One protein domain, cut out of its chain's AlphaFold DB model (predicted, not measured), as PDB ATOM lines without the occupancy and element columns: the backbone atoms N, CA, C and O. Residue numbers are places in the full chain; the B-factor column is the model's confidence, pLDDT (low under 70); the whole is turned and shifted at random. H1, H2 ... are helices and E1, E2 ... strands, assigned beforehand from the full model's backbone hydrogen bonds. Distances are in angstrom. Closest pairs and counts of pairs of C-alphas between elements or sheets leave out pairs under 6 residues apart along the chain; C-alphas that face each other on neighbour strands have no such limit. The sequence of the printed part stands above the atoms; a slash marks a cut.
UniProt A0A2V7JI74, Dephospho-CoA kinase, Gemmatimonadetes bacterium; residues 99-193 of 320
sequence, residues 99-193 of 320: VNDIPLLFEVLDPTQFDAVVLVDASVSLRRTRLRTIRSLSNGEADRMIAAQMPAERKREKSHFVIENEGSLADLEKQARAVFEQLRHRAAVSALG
ATOM      1  N   VAL A  99     228.776 185.771 187.716       90.06
ATOM      2  CA  VAL A  99     229.816 184.743 187.629       90.06
ATOM      3  C   VAL A  99     229.547 183.874 186.408       90.06
ATOM      4  O   VAL A  99     228.510 183.217 186.315       90.06
ATOM      5  N   ASN A 100     230.489 183.871 185.466       91.81
ATOM      6  CA  ASN A 100     230.454 183.007 184.294       91.81
ATOM      7  C   ASN A 100     231.363 181.796 184.542       91.81
ATOM      8  O   ASN A 100     232.583 181.925 184.487       91.81
ATOM      9  N   ASP A 101     230.776 180.627 184.806       93.00
ATOM     10  CA  ASP A 101     231.525 179.371 184.917       93.00
ATOM     11  C   ASP A 101     231.845 178.827 183.515       93.00
ATOM     12  O   ASP A 101     230.955 178.383 182.781       93.00
ATOM     13  N   ILE A 102     233.115 178.935 183.111       90.00
ATOM     14  CA  ILE A 102     233.591 178.594 181.766       90.00
ATOM     15  C   ILE A 102     234.795 177.642 181.887       90.00
ATOM     16  O   ILE A 102     235.931 178.099 182.024       90.00
ATOM     17  N   PRO A 103     234.583 176.314 181.782       85.12
ATOM     18  CA  PRO A 103     235.635 175.313 181.994       85.12
ATOM     19  C   PRO A 103     236.856 175.431 181.071       85.12
ATOM     20  O   PRO A 103     237.955 175.043 181.458       85.12
ATOM     21  N   LEU A 104     236.658 175.944 179.854       85.19
ATOM     22  CA  LEU A 104     237.694 176.099 178.826       85.19
ATOM     23  C   LEU A 104     237.953 177.574 178.494       85.19
ATOM     24  O   LEU A 104     238.203 177.921 177.342       85.19
ATOM     25  N   LEU A 105     237.814 178.460 179.489       90.56
ATOM     26  CA  LEU A 105     237.928 179.909 179.304       90.56
ATOM     27  C   LEU A 105     239.184 180.295 178.515       90.56
ATOM     28  O   LEU A 105     239.081 181.049 177.557       90.56
ATOM     29  N   PHE A 106     240.341 179.760 178.902       90.62
ATOM     30  CA  PHE A 106     241.640 180.132 178.333       90.62
ATOM     31  C   PHE A 106     241.901 179.525 176.953       90.62
ATOM     32  O   PHE A 106     242.805 179.967 176.249       90.62
ATOM     33  N   GLU A 107     241.155 178.485 176.595       86.56
ATOM     34  CA  GLU A 107     241.295 177.752 175.345       86.56
ATOM     35  C   GLU A 107     240.348 178.282 174.261       86.56
ATOM     36  O   GLU A 107     240.694 178.256 173.082       86.56
ATOM     37  N   VAL A 108     239.154 178.755 174.645       82.31
ATOM     38  CA  VAL A 108     238.080 179.098 173.691       82.31
ATOM     39  C   VAL A 108     237.697 180.573 173.674       82.31
ATOM     40  O   VAL A 108     236.952 180.993 172.790       82.31
ATOM     41  N   LEU A 109     238.147 181.357 174.653       84.25
ATOM     42  CA  LEU A 109     237.807 182.769 174.783       84.25
ATOM     43  C   LEU A 109     239.031 183.593 175.168       84.25
ATOM     44  O   LEU A 109     240.056 183.081 175.612       84.25
ATOM     45  N   ASP A 110     238.884 184.901 175.010       86.50
ATOM     46  CA  ASP A 110     239.839 185.875 175.507       86.50
ATOM     47  C   ASP A 110     239.472 186.258 176.957       86.50
ATOM     48  O   ASP A 110     238.402 186.836 177.179       86.50
ATOM     49  N   PRO A 111     240.322 185.950 177.961       88.75
ATOM     50  CA  PRO A 111     240.067 186.306 179.357       88.75
ATOM     51  C   PRO A 111     239.905 187.814 179.592       88.75
ATOM     52  O   PRO A 111     239.293 188.200 180.584       88.75
ATOM     53  N   THR A 112     240.407 188.668 178.689       88.31
ATOM     54  CA  THR A 112     240.268 190.132 178.800       88.31
ATOM     55  C   THR A 112     238.840 190.630 178.558       88.31
ATOM     56  O   THR A 112     238.524 191.771 178.879       88.31
ATOM     57  N   GLN A 113     237.943 189.770 178.060       87.25
ATOM     58  CA  GLN A 113     236.513 190.071 177.921       87.25
ATOM     59  C   GLN A 113     235.776 190.167 179.270       87.25
ATOM     60  O   GLN A 113     234.588 190.490 179.293       87.25
ATOM     61  N   PHE A 114     236.449 189.852 180.380       90.88
ATOM     62  CA  PHE A 114     235.881 189.807 181.721       90.88
ATOM     63  C   PHE A 114     236.566 190.820 182.639       90.88
ATOM     64  O   PHE A 114     237.786 190.967 182.611       90.88
ATOM     65  N   ASP A 115     235.786 191.452 183.521       90.25
ATOM     66  CA  ASP A 115     236.291 192.429 184.500       90.25
ATOM     67  C   ASP A 115     237.244 191.796 185.530       90.25
ATOM     68  O   ASP A 115     238.116 192.454 186.095       90.25
ATOM     69  N   ALA A 116     237.054 190.504 185.805       93.31
ATOM     70  CA  ALA A 116     237.918 189.702 186.653       93.31
ATOM     71  C   ALA A 116     237.845 188.222 186.258       93.31
ATOM     72  O   ALA A 116     236.820 187.724 185.796       93.31
ATOM     73  N   VAL A 117     238.936 187.502 186.511       96.56
ATOM     74  CA  VAL A 117     239.085 186.068 186.235       96.56
ATOM     75  C   VAL A 117     239.516 185.390 187.523       96.56
ATOM     76  O   VAL A 117     240.536 185.768 188.106       96.56
ATOM     77  N   VAL A 118     238.728 184.411 187.964       97.12
ATOM     78  CA  VAL A 118     239.003 183.596 189.149       97.12
ATOM     79  C   VAL A 118     239.369 182.193 188.688       97.12
ATOM     80  O   VAL A 118     238.557 181.513 188.064       97.12
ATOM     81  N   LEU A 119     240.580 181.756 189.011       96.69
ATOM     82  CA  LEU A 119     241.027 180.389 188.789       96.69
ATOM     83  C   LEU A 119     240.900 179.595 190.085       96.69
ATOM     84  O   LEU A 119     241.439 179.991 191.114       96.69
ATOM     85  N   VAL A 120     240.230 178.449 190.022       96.00
ATOM     86  CA  VAL A 120     240.278 177.443 191.085       96.00
ATOM     87  C   VAL A 120     241.258 176.370 190.644       96.00
ATOM     88  O   VAL A 120     241.037 175.725 189.618       96.00
ATOM     89  N   ASP A 121     242.333 176.181 191.401       95.31
ATOM     90  CA  ASP A 121     243.400 175.252 191.039       95.31
ATOM     91  C   ASP A 121     243.722 174.280 192.174       95.31
ATOM     92  O   ASP A 121     243.392 174.508 193.334       95.31
ATOM     93  N   ALA A 122     244.310 173.149 191.805       95.00
ATOM     94  CA  ALA A 122     244.830 172.154 192.725       95.00
ATOM     95  C   ALA A 122     245.973 171.386 192.057       95.00
ATOM     96  O   ALA A 122     246.027 171.235 190.828       95.00
ATOM     97  N   SER A 123     246.839 170.808 192.878       94.62
ATOM     98  CA  SER A 123     247.960 169.983 192.464       94.62
ATOM     99  C   SER A 123     247.524 168.893 191.479       94.62
ATOM    100  O   SER A 123     246.438 168.309 191.568       94.62
ATOM    101  N   VAL A 124     248.378 168.612 190.489       93.50
ATOM    102  CA  VAL A 124     248.102 167.604 189.446       93.50
ATOM    103  C   VAL A 124     247.785 166.242 190.070       93.50
ATOM    104  O   VAL A 124     246.867 165.552 189.623       93.50
ATOM    105  N   SER A 125     248.497 165.876 191.139       94.06
ATOM    106  CA  SER A 125     248.265 164.652 191.908       94.06
ATOM    107  C   SER A 125     246.857 164.609 192.511       94.06
ATOM    108  O   SER A 125     246.159 163.603 192.359       94.06
ATOM    109  N   LEU A 126     246.397 165.696 193.136       94.56
ATOM    110  CA  LEU A 126     245.061 165.769 193.725       94.56
ATOM    111  C   LEU A 126     243.963 165.781 192.656       94.56
ATOM    112  O   LEU A 126     242.959 165.075 192.796       94.56
ATOM    113  N   ARG A 127     244.165 166.514 191.553       93.94
ATOM    114  CA  ARG A 127     243.253 166.498 190.399       93.94
ATOM    115  C   ARG A 127     243.108 165.090 189.830       93.94
ATOM    116  O   ARG A 127     241.980 164.629 189.663       93.94
ATOM    117  N   ARG A 128     244.218 164.374 189.614       94.25
ATOM    118  CA  ARG A 128     244.204 162.975 189.156       94.25
ATOM    119  C   ARG A 128     243.415 162.087 190.117       94.25
ATOM    120  O   ARG A 128     242.537 161.352 189.675       94.25
ATOM    121  N   THR A 129     243.673 162.187 191.421       94.38
ATOM    122  CA  THR A 129     242.941 161.417 192.440       94.38
ATOM    123  C   THR A 129     241.438 161.680 192.369       94.38
ATOM    124  O   THR A 129     240.666 160.730 192.270       94.38
ATOM    125  N   ARG A 130     241.015 162.950 192.321       93.94
ATOM    126  CA  ARG A 130     239.596 163.334 192.226       93.94
ATOM    127  C   ARG A 130     238.935 162.840 190.936       93.94
ATOM    128  O   ARG A 130     237.801 162.376 190.974       93.94
ATOM    129  N   LEU A 131     239.626 162.890 189.797       93.94
ATOM    130  CA  LEU A 131     239.100 162.372 188.529       93.94
ATOM    131  C   LEU A 131     238.848 160.864 188.571       93.94
ATOM    132  O   LEU A 131     237.843 160.390 188.045       93.94
ATOM    133  N   ARG A 132     239.724 160.118 189.240       93.88
ATOM    134  CA  ARG A 132     239.564 158.673 189.406       93.88
ATOM    135  C   ARG A 132     238.446 158.326 190.377       93.88
ATOM    136  O   ARG A 132     237.648 157.447 190.089       93.88
ATOM    137  N   THR A 133     238.377 159.001 191.521       92.94
ATOM    138  CA  THR A 133     237.411 158.648 192.571       92.94
ATOM    139  C   THR A 133     236.003 159.141 192.260       92.94
ATOM    140  O   THR A 133     235.045 158.418 192.500       92.94
ATOM    141  N   ILE A 134     235.866 160.347 191.698       91.62
ATOM    142  CA  ILE A 134     234.561 160.980 191.457       91.62
ATOM    143  C   ILE A 134     234.002 160.605 190.081       91.62
ATOM    144  O   ILE A 134     232.791 160.472 189.927       91.62
ATOM    145  N   ARG A 135     234.864 160.462 189.065       87.06
ATOM    146  CA  ARG A 135     234.445 160.195 187.674       87.06
ATOM    147  C   ARG A 135     234.837 158.811 187.161       87.06
ATOM    148  O   ARG A 135     234.616 158.538 185.985       87.06
ATOM    149  N   SER A 136     235.421 157.966 188.011       92.12
ATOM    150  CA  SER A 136     235.806 156.586 187.678       92.12
ATOM    151  C   SER A 136     236.721 156.463 186.450       92.12
ATOM    152  O   SER A 136     236.702 155.443 185.769       92.12
ATOM    153  N   LEU A 137     237.532 157.490 186.162       90.94
ATOM    154  CA  LEU A 137     238.478 157.473 185.041       90.94
ATOM    155  C   LEU A 137     239.716 156.622 185.355       90.94
ATOM    156  O   LEU A 137     240.163 156.550 186.503       90.94
ATOM    157  N   SER A 138     240.322 156.030 184.325       92.75
ATOM    158  CA  SER A 138     241.654 155.425 184.430       92.75
ATOM    159  C   SER A 138     242.754 156.487 184.587       92.75
ATOM    160  O   SER A 138     242.550 157.669 184.299       92.75
ATOM    161  N   ASN A 139     243.960 156.076 185.010       89.75
ATOM    162  CA  ASN A 139     245.117 156.982 185.088       89.75
ATOM    163  C   ASN A 139     245.408 157.643 183.732       89.75
ATOM    164  O   ASN A 139     245.543 158.860 183.659       89.75
ATOM    165  N   GLY A 140     245.431 156.849 182.656       91.69
ATOM    166  CA  GLY A 140     245.718 157.350 181.313       91.69
ATOM    167  C   GLY A 140     244.668 158.340 180.805       91.69
ATOM    168  O   GLY A 140     245.020 159.334 180.177       91.69
ATOM    169  N   GLU A 141     243.384 158.118 181.096       88.81
ATOM    170  CA  GLU A 141     242.321 159.065 180.732       88.81
ATOM    171  C   GLU A 141     242.402 160.362 181.538       88.81
ATOM    172  O   GLU A 141     242.264 161.442 180.963       88.81
ATOM    173  N   ALA A 142     242.659 160.272 182.846       90.75
ATOM    174  CA  ALA A 142     242.838 161.448 183.692       90.75
ATOM    175  C   ALA A 142     244.027 162.299 183.219       90.75
ATOM    176  O   ALA A 142     243.893 163.515 183.089       90.75
ATOM    177  N   ASP A 143     245.155 161.662 182.893       91.06
ATOM    178  CA  ASP A 143     246.357 162.345 182.412       91.06
ATOM    179  C   ASP A 143     246.136 163.015 181.056       91.06
ATOM    180  O   ASP A 143     246.478 164.185 180.892       91.06
ATOM    181  N   ARG A 144     245.482 162.329 180.108       90.44
ATOM    182  CA  ARG A 144     245.099 162.936 178.822       90.44
ATOM    183  C   ARG A 144     244.170 164.130 179.017       90.44
ATOM    184  O   ARG A 144     244.343 165.143 178.349       90.44
ATOM    185  N   MET A 145     243.202 164.033 179.930       88.88
ATOM    186  CA  MET A 145     242.257 165.122 180.173       88.88
ATOM    187  C   MET A 145     242.930 166.346 180.805       88.88
ATOM    188  O   MET A 145     242.579 167.473 180.462       88.88
ATOM    189  N   ILE A 146     243.896 166.136 181.706       90.50
ATOM    190  CA  ILE A 146     244.698 167.218 182.290       90.50
ATOM    191  C   ILE A 146     245.605 167.844 181.220       90.50
ATOM    192  O   ILE A 146     245.656 169.066 181.114       90.50
ATOM    193  N   ALA A 147     246.276 167.023 180.407       89.44
ATOM    194  CA  ALA A 147     247.206 167.478 179.372       89.44
ATOM    195  C   ALA A 147     246.528 168.197 178.192       89.44
ATOM    196  O   ALA A 147     247.168 168.992 177.514       89.44
ATOM    197  N   ALA A 148     245.240 167.940 177.947       86.50
ATOM    198  CA  ALA A 148     244.471 168.600 176.891       86.50
ATOM    199  C   ALA A 148     244.145 170.078 177.188       86.50
ATOM    200  O   ALA A 148     243.618 170.772 176.322       86.50
ATOM    201  N   GLN A 149     244.414 170.556 178.404       88.88
ATOM    202  CA  GLN A 149     244.128 171.925 178.828       88.88
ATOM    203  C   GLN A 149     245.409 172.739 178.983       88.88
ATOM    204  O   GLN A 149     246.496 172.195 179.175       88.88
ATOM    205  N   MET A 150     245.276 174.067 178.959       90.81
ATOM    206  CA  MET A 150     246.411 174.947 179.235       90.81
ATOM    207  C   MET A 150     246.998 174.654 180.637       90.81
ATOM    208  O   MET A 150     246.226 174.481 181.590       90.81
ATOM    209  N   PRO A 151     248.340 174.619 180.792       92.19
ATOM    210  CA  PRO A 151     248.985 174.415 182.088       92.19
ATOM    211  C   PRO A 151     248.528 175.430 183.138       92.19
ATOM    212  O   PRO A 151     248.274 176.597 182.821       92.19
ATOM    213  N   ALA A 152     248.430 174.985 184.391       90.62
ATOM    214  CA  ALA A 152     247.881 175.787 185.479       90.62
ATOM    215  C   ALA A 152     248.714 177.048 185.741       90.62
ATOM    216  O   ALA A 152     248.153 178.106 185.998       90.62
ATOM    217  N   GLU A 153     250.033 176.968 185.576       92.81
ATOM    218  CA  GLU A 153     250.979 178.074 185.724       92.81
ATOM    219  C   GLU A 153     250.624 179.227 184.775       92.81
ATOM    220  O   GLU A 153     250.479 180.371 185.199       92.81
ATOM    221  N   ARG A 154     250.341 178.911 183.504       93.88
ATOM    222  CA  ARG A 154     249.913 179.907 182.509       93.88
ATOM    223  C   ARG A 154     248.513 180.455 182.783       93.88
ATOM    224  O   ARG A 154     248.241 181.619 182.496       93.88
ATOM    225  N   LYS A 155     247.608 179.632 183.328       94.69
ATOM    226  CA  LYS A 155     246.272 180.088 183.757       94.69
ATOM    227  C   LYS A 155     246.380 181.055 184.937       94.69
ATOM    228  O   LYS A 155     245.675 182.061 184.952       94.69
ATOM    229  N   ARG A 156     247.278 180.786 185.892       94.81
ATOM    230  CA  ARG A 156     247.546 181.642 187.059       94.81
ATOM    231  C   ARG A 156     248.038 183.024 186.630       94.81
ATOM    232  O   ARG A 156     247.477 184.012 187.084       94.81
ATOM    233  N   GLU A 157     248.983 183.100 185.690       93.62
ATOM    234  CA  GLU A 157     249.484 184.370 185.127       93.62
ATOM    235  C   GLU A 157     248.389 185.227 184.468       93.62
ATOM    236  O   GLU A 157     248.477 186.452 184.444       93.62
ATOM    237  N   LYS A 158     247.348 184.586 183.930       94.00
ATOM    238  CA  LYS A 158     246.221 185.239 183.245       94.00
ATOM    239  C   LYS A 158     245.002 185.456 184.154       94.00
ATOM    240  O   LYS A 158     243.941 185.838 183.659       94.00
ATOM    241  N   SER A 159     245.120 185.174 185.452       95.75
ATOM    242  CA  SER A 159     244.019 185.257 186.416       95.75
ATOM    243  C   SER A 159     244.207 186.416 187.386       95.75
ATOM    244  O   SER A 159     245.314 186.727 187.806       95.75
ATOM    245  N   HIS A 160     243.098 187.037 187.782       96.31
ATOM    246  CA  HIS A 160     243.096 188.123 188.765       96.31
ATOM    247  C   HIS A 160     243.082 187.585 190.199       96.31
ATOM    248  O   HIS A 160     243.590 188.227 191.115       96.31
ATOM    249  N   PHE A 161     242.478 186.409 190.385       96.75
ATOM    250  CA  PHE A 161     242.389 185.708 191.657       96.75
ATOM    251  C   PHE A 161     242.665 184.224 191.445       96.75
ATOM    252  O   PHE A 161     242.218 183.640 190.456       96.75
ATOM    253  N   VAL A 162     243.354 183.614 192.403       96.88
ATOM    254  CA  VAL A 162     243.580 182.170 192.455       96.88
ATOM    255  C   VAL A 162     243.051 181.660 193.790       96.88
ATOM    256  O   VAL A 162     243.355 182.228 194.837       96.88
ATOM    257  N   ILE A 163     242.229 180.618 193.738       97.44
ATOM    258  CA  ILE A 163     241.702 179.909 194.901       97.44
ATOM    259  C   ILE A 163     242.352 178.528 194.927       97.44
ATOM    260  O   ILE A 163     242.181 177.743 193.990       97.44
ATOM    261  N   GLU A 164     243.063 178.225 196.012       96.25
ATOM    262  CA  GLU A 164     243.752 176.947 196.180       96.25
ATOM    263  C   GLU A 164     242.778 175.903 196.735       96.25
ATOM    264  O   GLU A 164     242.304 175.985 197.871       96.25
ATOM    265  N   ASN A 165     242.486 174.886 195.930       96.19
ATOM    266  CA  ASN A 165     241.578 173.787 196.244       96.19
ATOM    267  C   ASN A 165     242.341 172.517 196.662       96.19
ATOM    268  O   ASN A 165     242.026 171.406 196.219       96.19
ATOM    269  N   GLU A 166     243.360 172.692 197.504       95.06
ATOM    270  CA  GLU A 166     244.163 171.604 198.086       95.06
ATOM    271  C   GLU A 166     243.495 170.977 199.320       95.06
ATOM    272  O   GLU A 166     243.683 169.795 199.603       95.06
ATOM    273  N   GLY A 167     242.721 171.774 200.061       92.00
ATOM    274  CA  GLY A 167     242.173 171.410 201.368       92.00
ATOM    275  C   GLY A 167     240.765 170.819 201.337       92.00
ATOM    276  O   GLY A 167     240.313 170.206 200.363       92.00
ATOM    277  N   SER A 168     240.062 171.009 202.452       94.25
ATOM    278  CA  SER A 168     238.668 170.605 202.604       94.25
ATOM    279  C   SER A 168     237.715 171.545 201.857       94.25
ATOM    280  O   SER A 168     238.073 172.657 201.462       94.25
ATOM    281  N   LEU A 169     236.453 171.131 201.712       93.56
ATOM    282  CA  LEU A 169     235.410 172.001 201.163       93.56
ATOM    283  C   LEU A 169     235.206 173.268 202.016       93.56
ATOM    284  O   LEU A 169     234.927 174.326 201.463       93.56
ATOM    285  N   ALA A 170     235.394 173.179 203.338       95.50
ATOM    286  CA  ALA A 170     235.290 174.329 204.236       95.50
ATOM    287  C   ALA A 170     236.426 175.342 204.004       95.50
ATOM    288  O   ALA A 170     236.184 176.551 203.985       95.50
ATOM    289  N   ASP A 171     237.651 174.861 203.761       94.88
ATOM    290  CA  ASP A 171     238.788 175.723 203.409       94.88
ATOM    291  C   ASP A 171     238.554 176.421 202.067       94.88
ATOM    292  O   ASP A 171     238.822 177.618 201.927       94.88
ATOM    293  N   LEU A 172     238.010 175.681 201.095       95.38
ATOM    294  CA  LEU A 172     237.635 176.219 199.791       95.38
ATOM    295  C   LEU A 172     236.547 177.292 199.920       95.38
ATOM    296  O   LEU A 172     236.679 178.362 199.330       95.38
ATOM    297  N   GLU A 173     235.497 177.042 200.707       94.88
ATOM    298  CA  GLU A 173     234.416 178.008 200.921       94.88
ATOM    299  C   GLU A 173     234.936 179.291 201.577       94.88
ATOM    300  O   GLU A 173     234.585 180.393 201.154       94.88
ATOM    301  N   LYS A 174     235.824 179.170 202.572       94.38
ATOM    302  CA  LYS A 174     236.446 180.324 203.230       94.38
ATOM    303  C   LYS A 174     237.223 181.193 202.236       94.38
ATOM    304  O   LYS A 174     237.058 182.413 202.237       94.38
ATOM    305  N   GLN A 175     238.043 180.580 201.380       95.25
ATOM    306  CA  GLN A 175     238.799 181.302 200.349       95.25
ATOM    307  C   GLN A 175     237.876 181.915 199.288       95.25
ATOM    308  O   GLN A 175     238.023 183.088 198.945       95.25
ATOM    309  N   ALA A 176     236.885 181.156 198.814       93.38
ATOM    310  CA  ALA A 176     235.909 181.631 197.840       93.38
ATOM    311  C   ALA A 176     235.113 182.828 198.371       93.38
ATOM    312  O   ALA A 176     234.915 183.798 197.644       93.38
ATOM    313  N   ARG A 177     234.727 182.810 199.652       87.69
ATOM    314  CA  ARG A 177     234.063 183.938 200.314       87.69
ATOM    315  C   ARG A 177     234.957 185.173 200.345       87.69
ATOM    316  O   ARG A 177     234.493 186.252 200.000       87.69
ATOM    317  N   ALA A 178     236.237 185.028 200.684       86.50
ATOM    318  CA  ALA A 178     237.172 186.153 200.686       86.50
ATOM    319  C   ALA A 178     237.347 186.784 199.289       86.50
ATOM    320  O   ALA A 178     237.371 188.009 199.168       86.50
ATOM    321  N   VAL A 179     237.429 185.968 198.231       91.38
ATOM    322  CA  VAL A 179     237.483 186.456 196.840       91.38
ATOM    323  C   VAL A 179     236.161 187.108 196.433       91.38
ATOM    324  O   VAL A 179     236.164 188.186 195.841       91.38
ATOM    325  N   PHE A 180     235.029 186.497 196.785       85.56
ATOM    326  CA  PHE A 180     233.700 187.039 196.511       85.56
ATOM    327  C   PHE A 180     233.507 188.429 197.129       85.56
ATOM    328  O   PHE A 180     233.031 189.335 196.450       85.56
ATOM    329  N   GLU A 181     233.944 188.632 198.374       77.88
ATOM    330  CA  GLU A 181     233.876 189.940 199.033       77.88
ATOM    331  C   GLU A 181     234.702 191.011 198.310       77.88
ATOM    332  O   GLU A 181     234.236 192.134 198.112       77.88
ATOM    333  N   GLN A 182     235.897 190.661 197.828       80.50
ATOM    334  CA  GLN A 182     236.725 191.581 197.042       80.50
ATOM    335  C   GLN A 182     236.090 191.924 195.689       80.50
ATOM    336  O   GLN A 182     236.124 193.081 195.268       80.50
ATOM    337  N   LEU A 183     235.491 190.941 195.012       82.00
ATOM    338  CA  LEU A 183     234.765 191.160 193.758       82.00
ATOM    339  C   LEU A 183     233.545 192.059 193.970       82.00
ATOM    340  O   LEU A 183     233.330 192.988 193.193       82.00
ATOM    341  N   ARG A 184     232.788 191.829 195.049       78.19
ATOM    342  CA  ARG A 184     231.643 192.656 195.446       78.19
ATOM    343  C   ARG A 184     232.063 194.105 195.685       78.19
ATOM    344  O   ARG A 184     231.423 195.008 195.150       78.19
ATOM    345  N   HIS A 185     233.165 194.320 196.409       71.19
ATOM    346  CA  HIS A 185     233.729 195.650 196.651       71.19
ATOM    347  C   HIS A 185     234.121 196.353 195.342       71.19
ATOM    348  O   HIS A 185     233.684 197.471 195.077       71.19
ATOM    349  N   ARG A 186     234.881 195.677 194.469       76.62
ATOM    350  CA  ARG A 186     235.292 196.230 193.164       76.62
ATOM    351  C   ARG A 186     234.096 196.603 192.287       76.62
ATOM    352  O   ARG A 186     234.083 197.688 191.711       76.62
ATOM    353  N   ALA A 187     233.092 195.732 192.214       72.06
ATOM    354  CA  ALA A 187     231.883 195.981 191.437       72.06
ATOM    355  C   ALA A 187     231.094 197.184 191.979       72.06
ATOM    356  O   ALA A 187     230.637 198.027 191.208       72.06
ATOM    357  N   ALA A 188     230.982 197.303 193.305       65.75
ATOM    358  CA  ALA A 188     230.312 198.425 193.952       65.75
ATOM    359  C   ALA A 188     231.033 199.761 193.696       65.75
ATOM    360  O   ALA A 188     230.382 200.745 193.347       65.75
ATOM    361  N   VAL A 189     232.367 199.788 193.797       67.94
ATOM    362  CA  VAL A 189     233.188 200.970 193.477       67.94
ATOM    363  C   VAL A 189     233.037 201.362 192.005       67.94
ATOM    364  O   VAL A 189     232.781 202.526 191.697       67.94
ATOM    365  N   SER A 190     233.129 200.393 191.088       69.19
ATOM    366  CA  SER A 190     232.967 200.645 189.651       69.19
ATOM    367  C   SER A 190     231.588 201.210 189.303       69.19
ATOM    368  O   SER A 190     231.479 201.999 188.368       69.19
ATOM    369  N   ALA A 191     230.543 200.814 190.030       64.81
ATOM    370  CA  ALA A 191     229.190 201.310 189.808       64.81
ATOM    371  C   ALA A 191     228.984 202.766 190.271       64.81
ATOM    372  O   ALA A 191     228.096 203.438 189.748       64.81
ATOM    373  N   LEU A 192     229.777 203.261 191.232       62.59
ATOM    374  CA  LEU A 192     229.658 204.630 191.750       62.59
ATOM    375  C   LEU A 192     230.385 205.696 190.925       62.59
ATOM    376  O   LEU A 192     229.879 206.810 190.819       62.59
ATOM    377  N   GLY A 193     231.563 205.400 190.373       61.31
ATOM    378  CA  GLY A 193     232.421 206.433 189.771       61.31
ATOM    379  C   GLY A 193     233.201 207.278 190.806       61.31
ATOM    380  O   GLY A 193     233.658 206.745 191.813       61.31
TER     381      GLY A 193
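AT A GLANCE: This is residues 99 to 193 of the 320 residues of the protein "Dephospho-CoA kinase" of Gemmatimonadetes bacterium (UniProt A0A2V7JI74). Look first for a small sheet of two parallel strands, E1 and E2, set between the long helix H5, which packs mainly on E2, and the short helix H4, which packs mainly on E1. Toward one end of the long axis H2 and H3 pack at a steep angle; toward the other, the last residues of H5 and Gly 193, residues 188 to 193, stick out. The printed part has 95 residues, with five named helices and two named strands in the order H1, E1, H2, H3, H4, E2, H5, and its class is mostly helix. It is only just loose, close to compact, with a radius of gyration of the C-alphas of 15.3 A, and elongated, spanning 52 by 31 by 19 A.

HOW THE PARTS SIT: Go along the printed part from Val 99 to H1, residues 105 to 108. E1, residues 118 to 121, begins a strand-helix-strand unit, two parallel neighbour strands with helices between them: it goes on through H2, residues 124 to 135, H3, residues 139 to 147, and H4, residues 152 to 157, to E2, residues 161 to 164. H2 and H3 touch at a steep tilt of 60 degrees, opposite ways; their closest C-alphas, those of Arg 128 and Ala 142, are 5.8 A apart. H1 and H4 are close but not clearly touching, with the closest C-alphas, those of Phe 106 and Lys 155, 7.1 A apart. The closest C-alphas of E1 and H4, those of Leu 119 and Arg 156, are 6.9 A apart. E1 and E2 are parallel, 23 degrees between their directions; N 119 and O 161 at 2.9 A and N 163 and O 119 at 2.8 A are within hydrogen-bond range. H5, residues 169 to 192, comes closest to E2 at the C-alphas of Ile 163 and Gln 175, 6.3 A apart. H5 and E1 are near each other, with 6 pairs of C-alphas within 10 A, while H4 and H5 are apart. In H2, H3, H4 and H5 every O i to N i+4 pair is within hydrogen-bond range; H1 is too short for such a pair.

IN THESE COORDINATES: Find C-alpha 105 at (237.928, 179.909, 179.304), where H1 begins; it measures 5.7 A. E1 is 9.6 A long, H2 15.6 A, H3 12.1 A, H4 8.7 A and E2 10.0 A. Find C-alpha 169 at (235.410, 172.001, 201.163); from there H5 runs 34.4 A to C-alpha 192 at (229.658, 204.630, 191.750).

THE WHOLE: The two C-alphas farthest apart, those of Ser 138 and Gly 193, are 52.1 A from each other. The printed part has no cut and no long link. The mean pLDDT of the printed part is 89.3; look at residues 188 to 193 for the values under 70.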